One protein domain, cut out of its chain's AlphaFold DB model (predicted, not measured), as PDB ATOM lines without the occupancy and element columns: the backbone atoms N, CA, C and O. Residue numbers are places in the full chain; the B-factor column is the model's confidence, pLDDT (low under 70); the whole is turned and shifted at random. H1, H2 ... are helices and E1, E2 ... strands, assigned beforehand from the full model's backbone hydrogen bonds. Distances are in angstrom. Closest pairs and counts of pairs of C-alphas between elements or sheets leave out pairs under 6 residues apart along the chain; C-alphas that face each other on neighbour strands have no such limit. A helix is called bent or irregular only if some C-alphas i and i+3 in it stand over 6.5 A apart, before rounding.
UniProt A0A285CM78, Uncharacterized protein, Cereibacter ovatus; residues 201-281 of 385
ATOM      1  N   LEU A 201     -44.684 -31.965   3.095       82.38
ATOM      2  CA  LEU A 201     -44.425 -32.278   1.688       82.38
ATOM      3  C   LEU A 201     -45.673 -32.111   0.813       82.38
ATOM      4  O   LEU A 201     -45.565 -31.689  -0.335       82.38
ATOM      5  N   ALA A 202     -46.861 -32.407   1.335       78.19
ATOM      6  CA  ALA A 202     -48.082 -32.203   0.571       78.19
ATOM      7  C   ALA A 202     -48.503 -30.720   0.512       78.19
ATOM      8  O   ALA A 202     -48.975 -30.263  -0.526       78.19
ATOM      9  N   ALA A 203     -48.247 -29.931   1.561       77.50
ATOM     10  CA  ALA A 203     -48.401 -28.474   1.526       77.50
ATOM     11  C   ALA A 203     -47.421 -27.819   0.533       77.50
ATOM     12  O   ALA A 203     -47.824 -26.970  -0.258       77.50
ATOM     13  N   ALA A 204     -46.168 -28.283   0.495       78.81
ATOM     14  CA  ALA A 204     -45.187 -27.924  -0.533       78.81
ATOM     15  C   ALA A 204     -45.700 -28.217  -1.958       78.81
ATOM     16  O   ALA A 204     -45.496 -27.435  -2.885       78.81
ATOM     17  N   GLY A 205     -46.429 -29.322  -2.129       76.25
ATOM     18  CA  GLY A 205     -47.093 -29.655  -3.382       76.25
ATOM     19  C   GLY A 205     -48.232 -28.724  -3.770       76.25
ATOM     20  O   GLY A 205     -48.411 -28.479  -4.952       76.25
ATOM     21  N   LEU A 206     -48.984 -28.182  -2.815       72.88
ATOM     22  CA  LEU A 206     -50.095 -27.263  -3.085       72.88
ATOM     23  C   LEU A 206     -49.633 -25.882  -3.547       72.88
ATOM     24  O   LEU A 206     -50.269 -25.278  -4.406       72.88
ATOM     25  N   VAL A 207     -48.523 -25.391  -2.996       71.44
ATOM     26  CA  VAL A 207     -47.946 -24.094  -3.383       71.44
ATOM     27  C   VAL A 207     -47.080 -24.177  -4.648       71.44
ATOM     28  O   VAL A 207     -46.497 -23.182  -5.080       71.44
ATOM     29  N   SER A 208     -46.954 -25.370  -5.231       68.94
ATOM     30  CA  SER A 208     -46.169 -25.592  -6.438       68.94
ATOM     31  C   SER A 208     -46.803 -24.887  -7.650       68.94
ATOM     32  O   SER A 208     -48.015 -24.980  -7.843       68.94
ATOM     33  N   PRO A 209     -46.017 -24.270  -8.559       64.19
ATOM     34  CA  PRO A 209     -46.501 -23.717  -9.822       64.19
ATOM     35  C   PRO A 209     -47.193 -24.748 -10.718       64.19
ATOM     36  O   PRO A 209     -47.954 -24.372 -11.602       64.19
ATOM     37  N   LYS A 210     -46.926 -26.045 -10.510       65.69
ATOM     38  CA  LYS A 210     -47.579 -27.140 -11.241       65.69
ATOM     39  C   LYS A 210     -48.978 -27.485 -10.704       65.69
ATOM     40  O   LYS A 210     -49.605 -28.410 -11.211       65.69
ATOM     41  N   GLY A 211     -49.472 -26.744  -9.712       68.75
ATOM     42  CA  GLY A 211     -50.741 -27.003  -9.043       68.75
ATOM     43  C   GLY A 211     -50.619 -28.076  -7.964       68.75
ATOM     44  O   GLY A 211     -49.526 -28.419  -7.528       68.75
ATOM     45  N   VAL A 212     -51.765 -28.606  -7.541       73.12
ATOM     46  CA  VAL A 212     -51.884 -29.568  -6.440       73.12
ATOM     47  C   VAL A 212     -51.064 -30.844  -6.689       73.12
ATOM     48  O   VAL A 212     -51.415 -31.661  -7.545       73.12
ATOM     49  N   CYS A 213     -50.051 -31.076  -5.851       78.56
ATOM     50  CA  CYS A 213     -49.330 -32.346  -5.766       78.56
ATOM     51  C   CYS A 213     -49.553 -33.026  -4.405       78.56
ATOM     52  O   CYS A 213     -49.174 -32.499  -3.360       78.56
ATOM     53  N   LEU A 214     -50.167 -34.210  -4.414       80.50
ATOM     54  CA  LEU A 214     -50.441 -34.989  -3.211       80.50
ATOM     55  C   LEU A 214     -49.395 -36.085  -3.017       80.50
ATOM     56  O   LEU A 214     -49.137 -36.882  -3.919       80.50
ATOM     57  N   VAL A 215     -48.842 -36.185  -1.810       81.50
ATOM     58  CA  VAL A 215     -47.900 -37.253  -1.456       81.50
ATOM     59  C   VAL A 215     -48.675 -38.534  -1.154       81.50
ATOM     60  O   VAL A 215     -49.464 -38.596  -0.207       81.50
ATOM     61  N   ARG A 216     -48.454 -39.569  -1.970       79.81
ATOM     62  CA  ARG A 216     -49.057 -40.904  -1.837       79.81
ATOM     63  C   ARG A 216     -48.294 -41.762  -0.843       79.81
ATOM     64  O   ARG A 216     -48.880 -42.359   0.060       79.81
ATOM     65  N   ARG A 217     -46.971 -41.791  -0.989       80.62
ATOM     66  CA  ARG A 217     -46.084 -42.630  -0.185       80.62
ATOM     67  C   ARG A 217     -44.761 -41.929   0.054       80.62
ATOM     68  O   ARG A 217     -44.222 -41.278  -0.834       80.62
ATOM     69  N   ILE A 218     -44.209 -42.133   1.242       83.50
ATOM     70  CA  ILE A 218     -42.849 -41.729   1.588       83.50
ATOM     71  C   ILE A 218     -42.042 -43.010   1.801       83.50
ATOM     72  O   ILE A 218     -42.433 -43.883   2.575       83.50
ATOM     73  N   GLY A 219     -40.962 -43.152   1.044       79.50
ATOM     74  CA  GLY A 219     -39.988 -44.226   1.168       79.50
ATOM     75  C   GLY A 219     -38.924 -43.920   2.220       79.50
ATOM     76  O   GLY A 219     -39.061 -43.015   3.042       79.50
ATOM     77  N   SER A 220     -37.836 -44.685   2.190       75.06
ATOM     78  CA  SER A 220     -36.727 -44.505   3.126       75.06
ATOM     79  C   SER A 220     -36.089 -43.121   3.005       75.06
ATOM     80  O   SER A 220     -35.921 -42.590   1.903       75.06
ATOM     81  N   ALA A 221     -35.701 -42.574   4.155       79.62
ATOM     82  CA  ALA A 221     -34.890 -41.372   4.232       79.62
ATOM     83  C   ALA A 221     -33.434 -41.687   3.868       79.62
ATOM     84  O   ALA A 221     -32.905 -42.742   4.215       79.62
ATOM     85  N   SER A 222     -32.779 -40.747   3.208       78.06
ATOM     86  CA  SER A 222     -31.332 -40.633   3.082       78.06
ATOM     87  C   SER A 222     -30.921 -39.260   3.599       78.06
ATOM     88  O   SER A 222     -31.727 -38.330   3.611       78.06
ATOM     89  N   PHE A 223     -29.674 -39.128   4.026       79.25
ATOM     90  CA  PHE A 223     -29.125 -37.851   4.461       79.25
ATOM     91  C   PHE A 223     -28.221 -37.302   3.365       79.25
ATOM     92  O   PHE A 223     -27.445 -38.048   2.767       79.25
ATOM     93  N   LEU A 224     -28.323 -36.005   3.102       74.12
ATOM     94  CA  LEU A 224     -27.369 -35.275   2.277       74.12
ATOM     95  C   LEU A 224     -26.803 -34.095   3.063       74.12
ATOM     96  O   LEU A 224     -27.422 -33.607   4.005       74.12
ATOM     97  N   ARG A 225     -25.632 -33.616   2.649       72.00
ATOM     98  CA  ARG A 225     -25.102 -32.337   3.121       72.00
ATOM     99  C   ARG A 225     -25.483 -31.234   2.143       72.00
ATOM    100  O   ARG A 225     -25.217 -31.352   0.954       72.00
ATOM    101  N   VAL A 226     -26.085 -30.177   2.666       69.81
ATOM    102  CA  VAL A 226     -26.514 -28.965   1.966       69.81
ATOM    103  C   VAL A 226     -25.887 -27.796   2.710       69.81
ATOM    104  O   VAL A 226     -26.210 -27.583   3.877       69.81
ATOM    105  N   ALA A 227     -24.964 -27.070   2.074       68.94
ATOM    106  CA  ALA A 227     -24.257 -25.946   2.707       68.94
ATOM    107  C   ALA A 227     -23.648 -26.296   4.086       68.94
ATOM    108  O   ALA A 227     -23.959 -25.682   5.106       68.94
ATOM    109  N   GLY A 228     -22.902 -27.407   4.147       69.69
ATOM    110  CA  GLY A 228     -22.282 -27.904   5.383       69.69
ATOM    111  C   GLY A 228     -23.251 -28.475   6.432       69.69
ATOM    112  O   GLY A 228     -22.802 -29.055   7.421       69.69
ATOM    113  N   ARG A 229     -24.566 -28.376   6.216       77.94
ATOM    114  CA  ARG A 229     -25.618 -28.804   7.145       77.94
ATOM    115  C   ARG A 229     -26.336 -30.043   6.629       77.94
ATOM    116  O   ARG A 229     -26.404 -30.291   5.430       77.94
ATOM    117  N   GLU A 230     -26.845 -30.857   7.540       79.31
ATOM    118  CA  GLU A 230     -27.558 -32.077   7.176       79.31
ATOM    119  C   GLU A 230     -28.979 -31.751   6.706       79.31
ATOM    120  O   GLU A 230     -29.724 -31.039   7.380       79.31
ATOM    121  N   ALA A 231     -29.358 -32.293   5.554       81.75
ATOM    122  CA  ALA A 231     -30.720 -32.296   5.055       81.75
ATOM    123  C   ALA A 231     -31.195 -33.735   4.878       81.75
ATOM    124  O   ALA A 231     -30.420 -34.643   4.556       81.75
ATOM    125  N   LYS A 232     -32.491 -33.942   5.068       86.38
ATOM    126  CA  LYS A 232     -33.109 -35.254   4.914       86.38
ATOM    127  C   LYS A 232     -33.840 -35.310   3.585       86.38
ATOM    128  O   LYS A 232     -34.640 -34.436   3.271       86.38
ATOM    129  N   LEU A 233     -33.564 -36.354   2.819       85.19
ATOM    130  CA  LEU A 233     -34.153 -36.610   1.514       85.19
ATOM    131  C   LEU A 233     -34.939 -37.906   1.566       85.19
ATOM    132  O   LEU A 233     -34.408 -38.945   1.947       85.19
ATOM    133  N   TRP A 234     -36.178 -37.877   1.113       86.50
ATOM    134  CA  TRP A 234     -37.001 -39.066   0.979       86.50
ATOM    135  C   TRP A 234     -37.302 -39.311  -0.479       86.50
ATOM    136  O   TRP A 234     -37.645 -38.388  -1.212       86.50
ATOM    137  N   LYS A 235     -37.252 -40.577  -0.887       86.81
ATOM    138  CA  LYS A 235     -37.942 -40.984  -2.108       86.81
ATOM    139  C   LYS A 235     -39.437 -40.911  -1.833       86.81
ATOM    140  O   LYS A 235     -39.887 -41.488  -0.846       86.81
ATOM    141  N   ILE A 236     -40.195 -40.240  -2.684       86.50
ATOM    142  CA  ILE A 236     -41.645 -40.162  -2.534       86.50
ATOM    143  C   ILE A 236     -42.343 -40.644  -3.795       86.50
ATOM    144  O   ILE A 236     -41.801 -40.596  -4.896       86.50
ATOM    145  N   GLU A 237     -43.557 -41.126  -3.601       86.56
ATOM    146  CA  GLU A 237     -44.539 -41.318  -4.652       86.56
ATOM    147  C   GLU A 237     -45.581 -40.222  -4.477       86.56
ATOM    148  O   GLU A 237     -46.122 -40.053  -3.379       86.56
ATOM    149  N   ALA A 238     -45.842 -39.466  -5.534       82.81
ATOM    150  CA  ALA A 238     -46.777 -38.356  -5.516       82.81
ATOM    151  C   ALA A 238     -47.776 -38.462  -6.675       82.81
ATOM    152  O   ALA A 238     -47.597 -39.267  -7.589       82.81
ATOM    153  N   SER A 239     -48.842 -37.663  -6.626       80.94
ATOM    154  CA  SER A 239     -49.828 -37.584  -7.708       80.94
ATOM    155  C   SER A 239     -49.245 -36.978  -8.989       80.94
ATOM    156  O   SER A 239     -49.720 -37.298 -10.074       80.94
ATOM    157  N   ASP A 240     -48.229 -36.113  -8.875       81.69
ATOM    158  CA  ASP A 240     -47.430 -35.654 -10.016       81.69
ATOM    159  C   ASP A 240     -46.288 -36.658 -10.273       81.69
ATOM    160  O   ASP A 240     -45.385 -36.771  -9.436       81.69
ATOM    161  N   PRO A 241     -46.280 -37.370 -11.418       80.06
ATOM    162  CA  PRO A 241     -45.246 -38.348 -11.735       80.06
ATOM    163  C   PRO A 241     -43.870 -37.720 -11.969       80.06
ATOM    164  O   PRO A 241     -42.888 -38.451 -11.979       80.06
ATOM    165  N   ALA A 242     -43.774 -36.400 -12.165       80.75
ATOM    166  CA  ALA A 242     -42.501 -35.700 -12.286       80.75
ATOM    167  C   ALA A 242     -41.833 -35.442 -10.929       80.75
ATOM    168  O   ALA A 242     -40.675 -35.028 -10.902       80.75
ATOM    169  N   VAL A 243     -42.538 -35.650  -9.813       80.19
ATOM    170  CA  VAL A 243     -42.005 -35.491  -8.459       80.19
ATOM    171  C   VAL A 243     -41.613 -36.856  -7.910       80.19
ATOM    172  O   VAL A 243     -42.429 -37.766  -7.803       80.19
ATOM    173  N   HIS A 244     -40.353 -36.980  -7.505       82.19
ATOM    174  CA  HIS A 244     -39.800 -38.251  -7.037       82.19
ATOM    175  C   HIS A 244     -39.133 -38.158  -5.667       82.19
ATOM    176  O   HIS A 244     -38.881 -39.193  -5.041       82.19
ATOM    177  N   TYR A 245     -38.836 -36.945  -5.193       85.44
ATOM    178  CA  TYR A 245     -38.175 -36.744  -3.912       85.44
ATOM    179  C   TYR A 245     -38.829 -35.642  -3.085       85.44
ATOM    180  O   TYR A 245     -39.338 -34.659  -3.621       85.44
ATOM    181  N   GLY A 246     -38.778 -35.821  -1.769       86.69
ATOM    182  CA  GLY A 246     -39.084 -34.806  -0.772       86.69
ATOM    183  C   GLY A 246     -37.821 -34.433  -0.005       86.69
ATOM    184  O   GLY A 246     -37.027 -35.315   0.314       86.69
ATOM    185  N   LEU A 247     -37.628 -33.153   0.294       86.81
ATOM    186  CA  LEU A 247     -36.494 -32.639   1.064       86.81
ATOM    187  C   LEU A 247     -37.006 -31.912   2.311       86.81
ATOM    188  O   LEU A 247     -37.939 -31.124   2.204       86.81
ATOM    189  N   GLU A 248     -36.380 -32.150   3.463       87.38
ATOM    190  CA  GLU A 248     -36.523 -31.357   4.690       87.38
ATOM    191  C   GLU A 248     -35.156 -30.763   5.018       87.38
ATOM    192  O   GLU A 248     -34.159 -31.475   5.176       87.38
ATOM    193  N   PHE A 249     -35.133 -29.447   5.133       84.62
ATOM    194  CA  PHE A 249     -33.966 -28.627   5.417       84.62
ATOM    195  C   PHE A 249     -34.471 -27.352   6.092       84.62
ATOM    196  O   PHE A 249     -35.455 -26.763   5.654       84.62
ATOM    197  N   ASP A 250     -33.874 -26.972   7.217       81.75
ATOM    198  CA  ASP A 250     -34.245 -25.761   7.963       81.75
ATOM    199  C   ASP A 250     -35.750 -25.611   8.233       81.75
ATOM    200  O   ASP A 250     -36.341 -24.549   8.057       81.75
ATOM    201  N   ALA A 251     -36.381 -26.712   8.658       81.06
ATOM    202  CA  ALA A 251     -37.814 -26.782   8.956       81.06
ATOM    203  C   ALA A 251     -38.729 -26.377   7.781       81.06
ATOM    204  O   ALA A 251     -39.893 -26.028   7.985       81.06
ATOM    205  N   THR A 252     -38.209 -26.451   6.562       82.31
ATOM    206  CA  THR A 252     -38.933 -26.213   5.319       82.31
ATOM    207  C   THR A 252     -38.955 -27.506   4.513       82.31
ATOM    208  O   THR A 252     -38.062 -28.349   4.641       82.31
ATOM    209  N   PHE A 253     -40.015 -27.694   3.733       85.12
ATOM    210  CA  PHE A 253     -40.237 -28.892   2.929       85.12
ATOM    211  C   PHE A 253     -40.247 -28.537   1.443       85.12
ATOM    212  O   PHE A 253     -40.870 -27.546   1.072       85.12
ATOM    213  N   TRP A 254     -39.607 -29.350   0.599       84.75
ATOM    214  CA  TRP A 254     -39.597 -29.172  -0.860       84.75
ATOM    215  C   TRP A 254     -39.922 -30.468  -1.593       84.75
ATOM    216  O   TRP A 254     -39.554 -31.555  -1.145       84.75
ATOM    217  N   LEU A 255     -40.536 -30.328  -2.768       82.56
ATOM    218  CA  LEU A 255     -40.707 -31.397  -3.751       82.56
ATOM    219  C   LEU A 255     -39.670 -31.264  -4.869       82.56
ATOM    220  O   LEU A 255     -39.477 -30.176  -5.404       82.56
ATOM    221  N   LEU A 256     -39.015 -32.366  -5.242       80.50
ATOM    222  CA  LEU A 256     -37.957 -32.381  -6.256       80.50
ATOM    223  C   LEU A 256     -38.229 -33.438  -7.345       80.50
ATOM    224  O   LEU A 256     -38.734 -34.529  -7.039       80.50
ATOM    225  N   PRO A 257     -37.851 -33.163  -8.607       78.56
ATOM    226  CA  PRO A 257     -37.893 -34.152  -9.678       78.56
ATOM    227  C   PRO A 257     -36.758 -35.184  -9.589       78.56
ATOM    228  O   PRO A 257     -35.839 -35.050  -8.779       78.56
ATOM    229  N   ALA A 258     -36.821 -36.226 -10.426       71.12
ATOM    230  CA  ALA A 258     -35.732 -37.186 -10.619       71.12
ATOM    231  C   ALA A 258     -34.892 -36.848 -11.865       71.12
ATOM    232  O   ALA A 258     -35.464 -36.465 -12.886       71.12
ATOM    233  N   PRO A 259     -33.564 -37.079 -11.831       63.84
ATOM    234  CA  PRO A 259     -32.760 -37.351 -10.634       63.84
ATOM    235  C   PRO A 259     -32.711 -36.111  -9.721       63.84
ATOM    236  O   PRO A 259     -32.865 -34.996 -10.222       63.84
ATOM    237  N   PRO A 260     -32.499 -36.274  -8.397       62.12
ATOM    238  CA  PRO A 260     -32.396 -35.118  -7.523       62.12
ATOM    239  C   PRO A 260     -31.210 -34.276  -8.017       62.12
ATOM    240  O   PRO A 260     -30.172 -34.853  -8.372       62.12
ATOM    241  N   PRO A 261     -31.347 -32.941  -8.106       63.47
ATOM    242  CA  PRO A 261     -30.251 -32.094  -8.555       63.47
ATOM    243  C   PRO A 261     -29.009 -32.398  -7.715       63.47
ATOM    244  O   PRO A 261     -29.107 -32.687  -6.521       63.47
ATOM    245  N   ARG A 262     -27.828 -32.376  -8.343       61.28
ATOM    246  CA  ARG A 262     -26.567 -32.542  -7.615       61.28
ATOM    247  C   ARG A 262     -26.374 -31.322  -6.716       61.28
ATOM    248  O   ARG A 262     -25.744 -30.350  -7.116       61.28
ATOM    249  N   LEU A 263     -26.888 -31.394  -5.492       63.78
ATOM    250  CA  LEU A 263     -26.660 -30.431  -4.412       63.78
ATOM    251  C   LEU A 263     -25.250 -30.635  -3.819       63.78
ATOM    252  O   LEU A 263     -25.076 -30.736  -2.613       63.78
ATOM    253  N   ALA A 264     -24.251 -30.807  -4.690       53.88
ATOM    254  CA  ALA A 264     -22.892 -31.201  -4.326       53.88
ATOM    255  C   ALA A 264     -22.050 -30.026  -3.803       53.88
ATOM    256  O   ALA A 264     -21.020 -30.253  -3.174       53.88
ATOM    257  N   THR A 265     -22.475 -28.788  -4.066       56.47
ATOM    258  CA  THR A 265     -21.806 -27.564  -3.613       56.47
ATOM    259  C   THR A 265     -22.794 -26.649  -2.897       56.47
ATOM    260  O   THR A 265     -23.999 -26.693  -3.162       56.47
ATOM    261  N   GLU A 266     -22.285 -25.812  -1.988       55.81
ATOM    262  CA  GLU A 266     -23.100 -24.825  -1.268       55.81
ATOM    263  C   GLU A 266     -23.776 -23.850  -2.236       55.81
ATOM    264  O   GLU A 266     -24.950 -23.553  -2.062       55.81
ATOM    265  N   ASP A 267     -23.091 -23.460  -3.315       60.06
ATOM    266  CA  ASP A 267     -23.636 -22.572  -4.347       60.06
ATOM    267  C   ASP A 267     -24.752 -23.228  -5.168       60.06
ATOM    268  O   ASP A 267     -25.750 -22.582  -5.479       60.06
ATOM    269  N   ALA A 268     -24.638 -24.522  -5.494       63.75
ATOM    270  CA  ALA A 268     -25.694 -25.255  -6.198       63.75
ATOM    271  C   ALA A 268     -26.930 -25.439  -5.309       63.75
ATOM    272  O   ALA A 268     -28.063 -25.335  -5.781       63.75
ATOM    273  N   ALA A 269     -26.711 -25.672  -4.013       62.38
ATOM    274  CA  ALA A 269     -27.769 -25.682  -3.018       62.38
ATOM    275  C   ALA A 269     -28.407 -24.301  -2.845       62.38
ATOM    276  O   ALA A 269     -29.627 -24.196  -2.896       62.38
ATOM    277  N   ALA A 270     -27.612 -23.244  -2.701       62.19
ATOM    278  CA  ALA A 270     -28.090 -21.880  -2.537       62.19
ATOM    279  C   ALA A 270     -28.853 -21.401  -3.776       62.19
ATOM    280  O   ALA A 270     -29.930 -20.839  -3.635       62.19
ATOM    281  N   ALA A 271     -28.375 -21.681  -4.991       65.00
ATOM    282  CA  ALA A 271     -29.075 -21.360  -6.236       65.00
ATOM    283  C   ALA A 271     -30.410 -22.114  -6.358       65.00
ATOM    284  O   ALA A 271     -31.421 -21.536  -6.753       65.00
ATOM    285  N   PHE A 272     -30.439 -23.393  -5.969       66.62
ATOM    286  CA  PHE A 272     -31.659 -24.199  -5.997       66.62
ATOM    287  C   PHE A 272     -32.676 -23.765  -4.929       66.62
ATOM    288  O   PHE A 272     -33.867 -23.681  -5.212       66.62
ATOM    289  N   LEU A 273     -32.208 -23.458  -3.716       64.12
ATOM    290  CA  LEU A 273     -33.037 -23.032  -2.584       64.12
ATOM    291  C   LEU A 273     -33.439 -21.546  -2.647       64.12
ATOM    292  O   LEU A 273     -34.408 -21.163  -1.995       64.12
ATOM    293  N   SER A 274     -32.721 -20.715  -3.411       58.72
ATOM    294  CA  SER A 274     -33.054 -19.296  -3.646       58.72
ATOM    295  C   SER A 274     -34.001 -19.077  -4.829       58.72
ATOM    296  O   SER A 274     -34.667 -18.041  -4.894       58.72
ATOM    297  N   GLY A 275     -34.119 -20.045  -5.745       52.88
ATOM    298  CA  GLY A 275     -35.233 -20.100  -6.689       52.88
ATOM    299  C   GLY A 275     -36.543 -20.269  -5.920       52.88
ATOM    300  O   GLY A 275     -36.597 -21.077  -4.999       52.88
ATOM    301  N   LYS A 276     -37.581 -19.482  -6.259       53.34
ATOM    302  CA  LYS A 276     -38.879 -19.463  -5.554       53.34
ATOM    303  C   LYS A 276     -39.282 -20.876  -5.108       53.34
ATOM    304  O   LYS A 276     -39.515 -21.733  -5.965       53.34
ATOM    305  N   PRO A 277     -39.333 -21.130  -3.798       53.31
ATOM    306  CA  PRO A 277     -39.460 -22.483  -3.310       53.31
ATOM    307  C   PRO A 277     -40.854 -23.051  -3.597       53.31
ATOM    308  O   PRO A 277     -41.866 -22.366  -3.463       53.31
ATOM    309  N   LEU A 278     -40.903 -24.340  -3.928       55.56
ATOM    310  CA  LEU A 278     -42.116 -25.158  -3.852       55.56
ATOM    311  C   LEU A 278     -42.393 -25.505  -2.373       55.56
ATOM    312  O   LEU A 278     -42.373 -26.683  -2.038       55.56
ATOM    313  N   CYS A 279     -42.468 -24.529  -1.453       65.25
ATOM    314  CA  CYS A 279     -42.342 -24.800  -0.010       65.25
ATOM    315  C   CYS A 279     -43.597 -24.653   0.841       65.25
ATOM    316  O   CYS A 279     -44.404 -23.747   0.669       65.25
ATOM    317  N   ALA A 280     -43.609 -25.423   1.923       67.62
ATOM    318  CA  ALA A 280     -44.308 -25.051   3.143       67.62
ATOM    319  C   ALA A 280     -43.304 -24.978   4.303       67.62
ATOM    320  O   ALA A 280     -42.467 -25.877   4.458       67.62
ATOM    321  N   SER A 281     -43.357 -23.908   5.102       75.19
ATOM    322  CA  SER A 281     -42.545 -23.796   6.316       75.19
ATOM    323  C   SER A 281     -43.250 -24.480   7.485       75.19
ATOM    324  O   SER A 281     -44.481 -24.551   7.547       75.19
TER     325      SER A 281
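This is residues 201 to 281 of the 385 residues of an uncharacterized protein of Cereibacter ovatus (UniProt A0A285CM78). A strongly twisted sheet of five antiparallel strands curls round the short helix H1; its long hairpin E1 and E2, with E1 bent, reaches from H1 at one end to a second helix, H2, at the other. The shorter strands E3 and E4 lie nearest the middle, and the three-residue strand E5 makes the edge farthest from E1 in the sheet's order, beside H1. The printed part has 81 residues with two named helices and five named strands, in the order H1, E1, E2, E3, E4, H2, E5; across the sheet the order is E1, E2, E3, E4, E5, and the class is mixed, helices and strands. The whole is compact, with a radius of gyration of the C-alphas of 11.7 A, and rounded, with spans of 31 by 26 by 22 A.

The sheet starts at one edge with E1, residues 215 to 226, which bends by 79 degrees at residue 220. E1 forms a hairpin with E2, residues 229 to 238; their directions stand at 158 degrees, with N 219 and O 235 at 2.7 A and N 224 and O 231 at 2.9 A, within hydrogen-bond range. E2 and E3, residues 245 to 249, form the next hairpin at 151 degrees, with N 234 and O 246 at 2.8 A. E3 and E4, residues 252 to 256, form a third hairpin at 155 degrees, with N 256 and O 245 at 2.8 A. E1 to E4 make a meander, each strand the antiparallel neighbour of the one before. The other edge strand, E5, residues 279 to 281, is antiparallel to E4 at 163 degrees, with N 253 and O 280 at 3.1 A. From edge to edge the strands' lines turn by 79 degrees and the way across the sheet turns by 30 degrees. H1, residues 201 to 206, is on the sheet, which curls round it. Its closest C-alphas to E5 are those of Ala 204 and Cys 279, 4.3 A apart, and to E4 those of Leu 201 and Phe 253, 5.5 A apart. Ala 202 and Val 215 are the closest residues of H1 and E1, their C-alphas 5.4 A apart. H2, residues 266 to 274, is on the sheet at a height over the sheet of 8.8 A, and only just over none of the strands, with 2 of its 9 C-alphas falling on E1. Its closest C-alphas to E1 are those of Val 226 and Ala 269, 6.1 A apart. H1 and H2 are apart. In both helices every O i to N i+4 pair is within hydrogen-bond range.

E1 begins at C-alpha 215, at (-47.900, -37.253, -1.456), and measures 23.2 A from first to last C-alpha. E2 measures 26.4 A, E3 13.1 A and E4 13.2 A. H1 begins at C-alpha 201, at (-44.425, -32.278, 1.688), and measures 8.9 A; H2 measures 11.6 A. E5 measures 6.4 A and ends at C-alpha 281, at (-42.545, -23.796, 6.316).

The two C-alphas farthest apart are those of Gly 228 and Ser 239, 32.0 A, while the first and last printed C-alphas are 9.8 A apart. The printed part has no cut. The links E1 to E2, E3 to E4 and H2 to E5 are tight, the other three are short, and no link is long. The mean pLDDT of the printed part is 74.1; 29 residues are under 70, namely 208 to 211, 226 to 228 and 259 to 280, and H2 has a mean of 62.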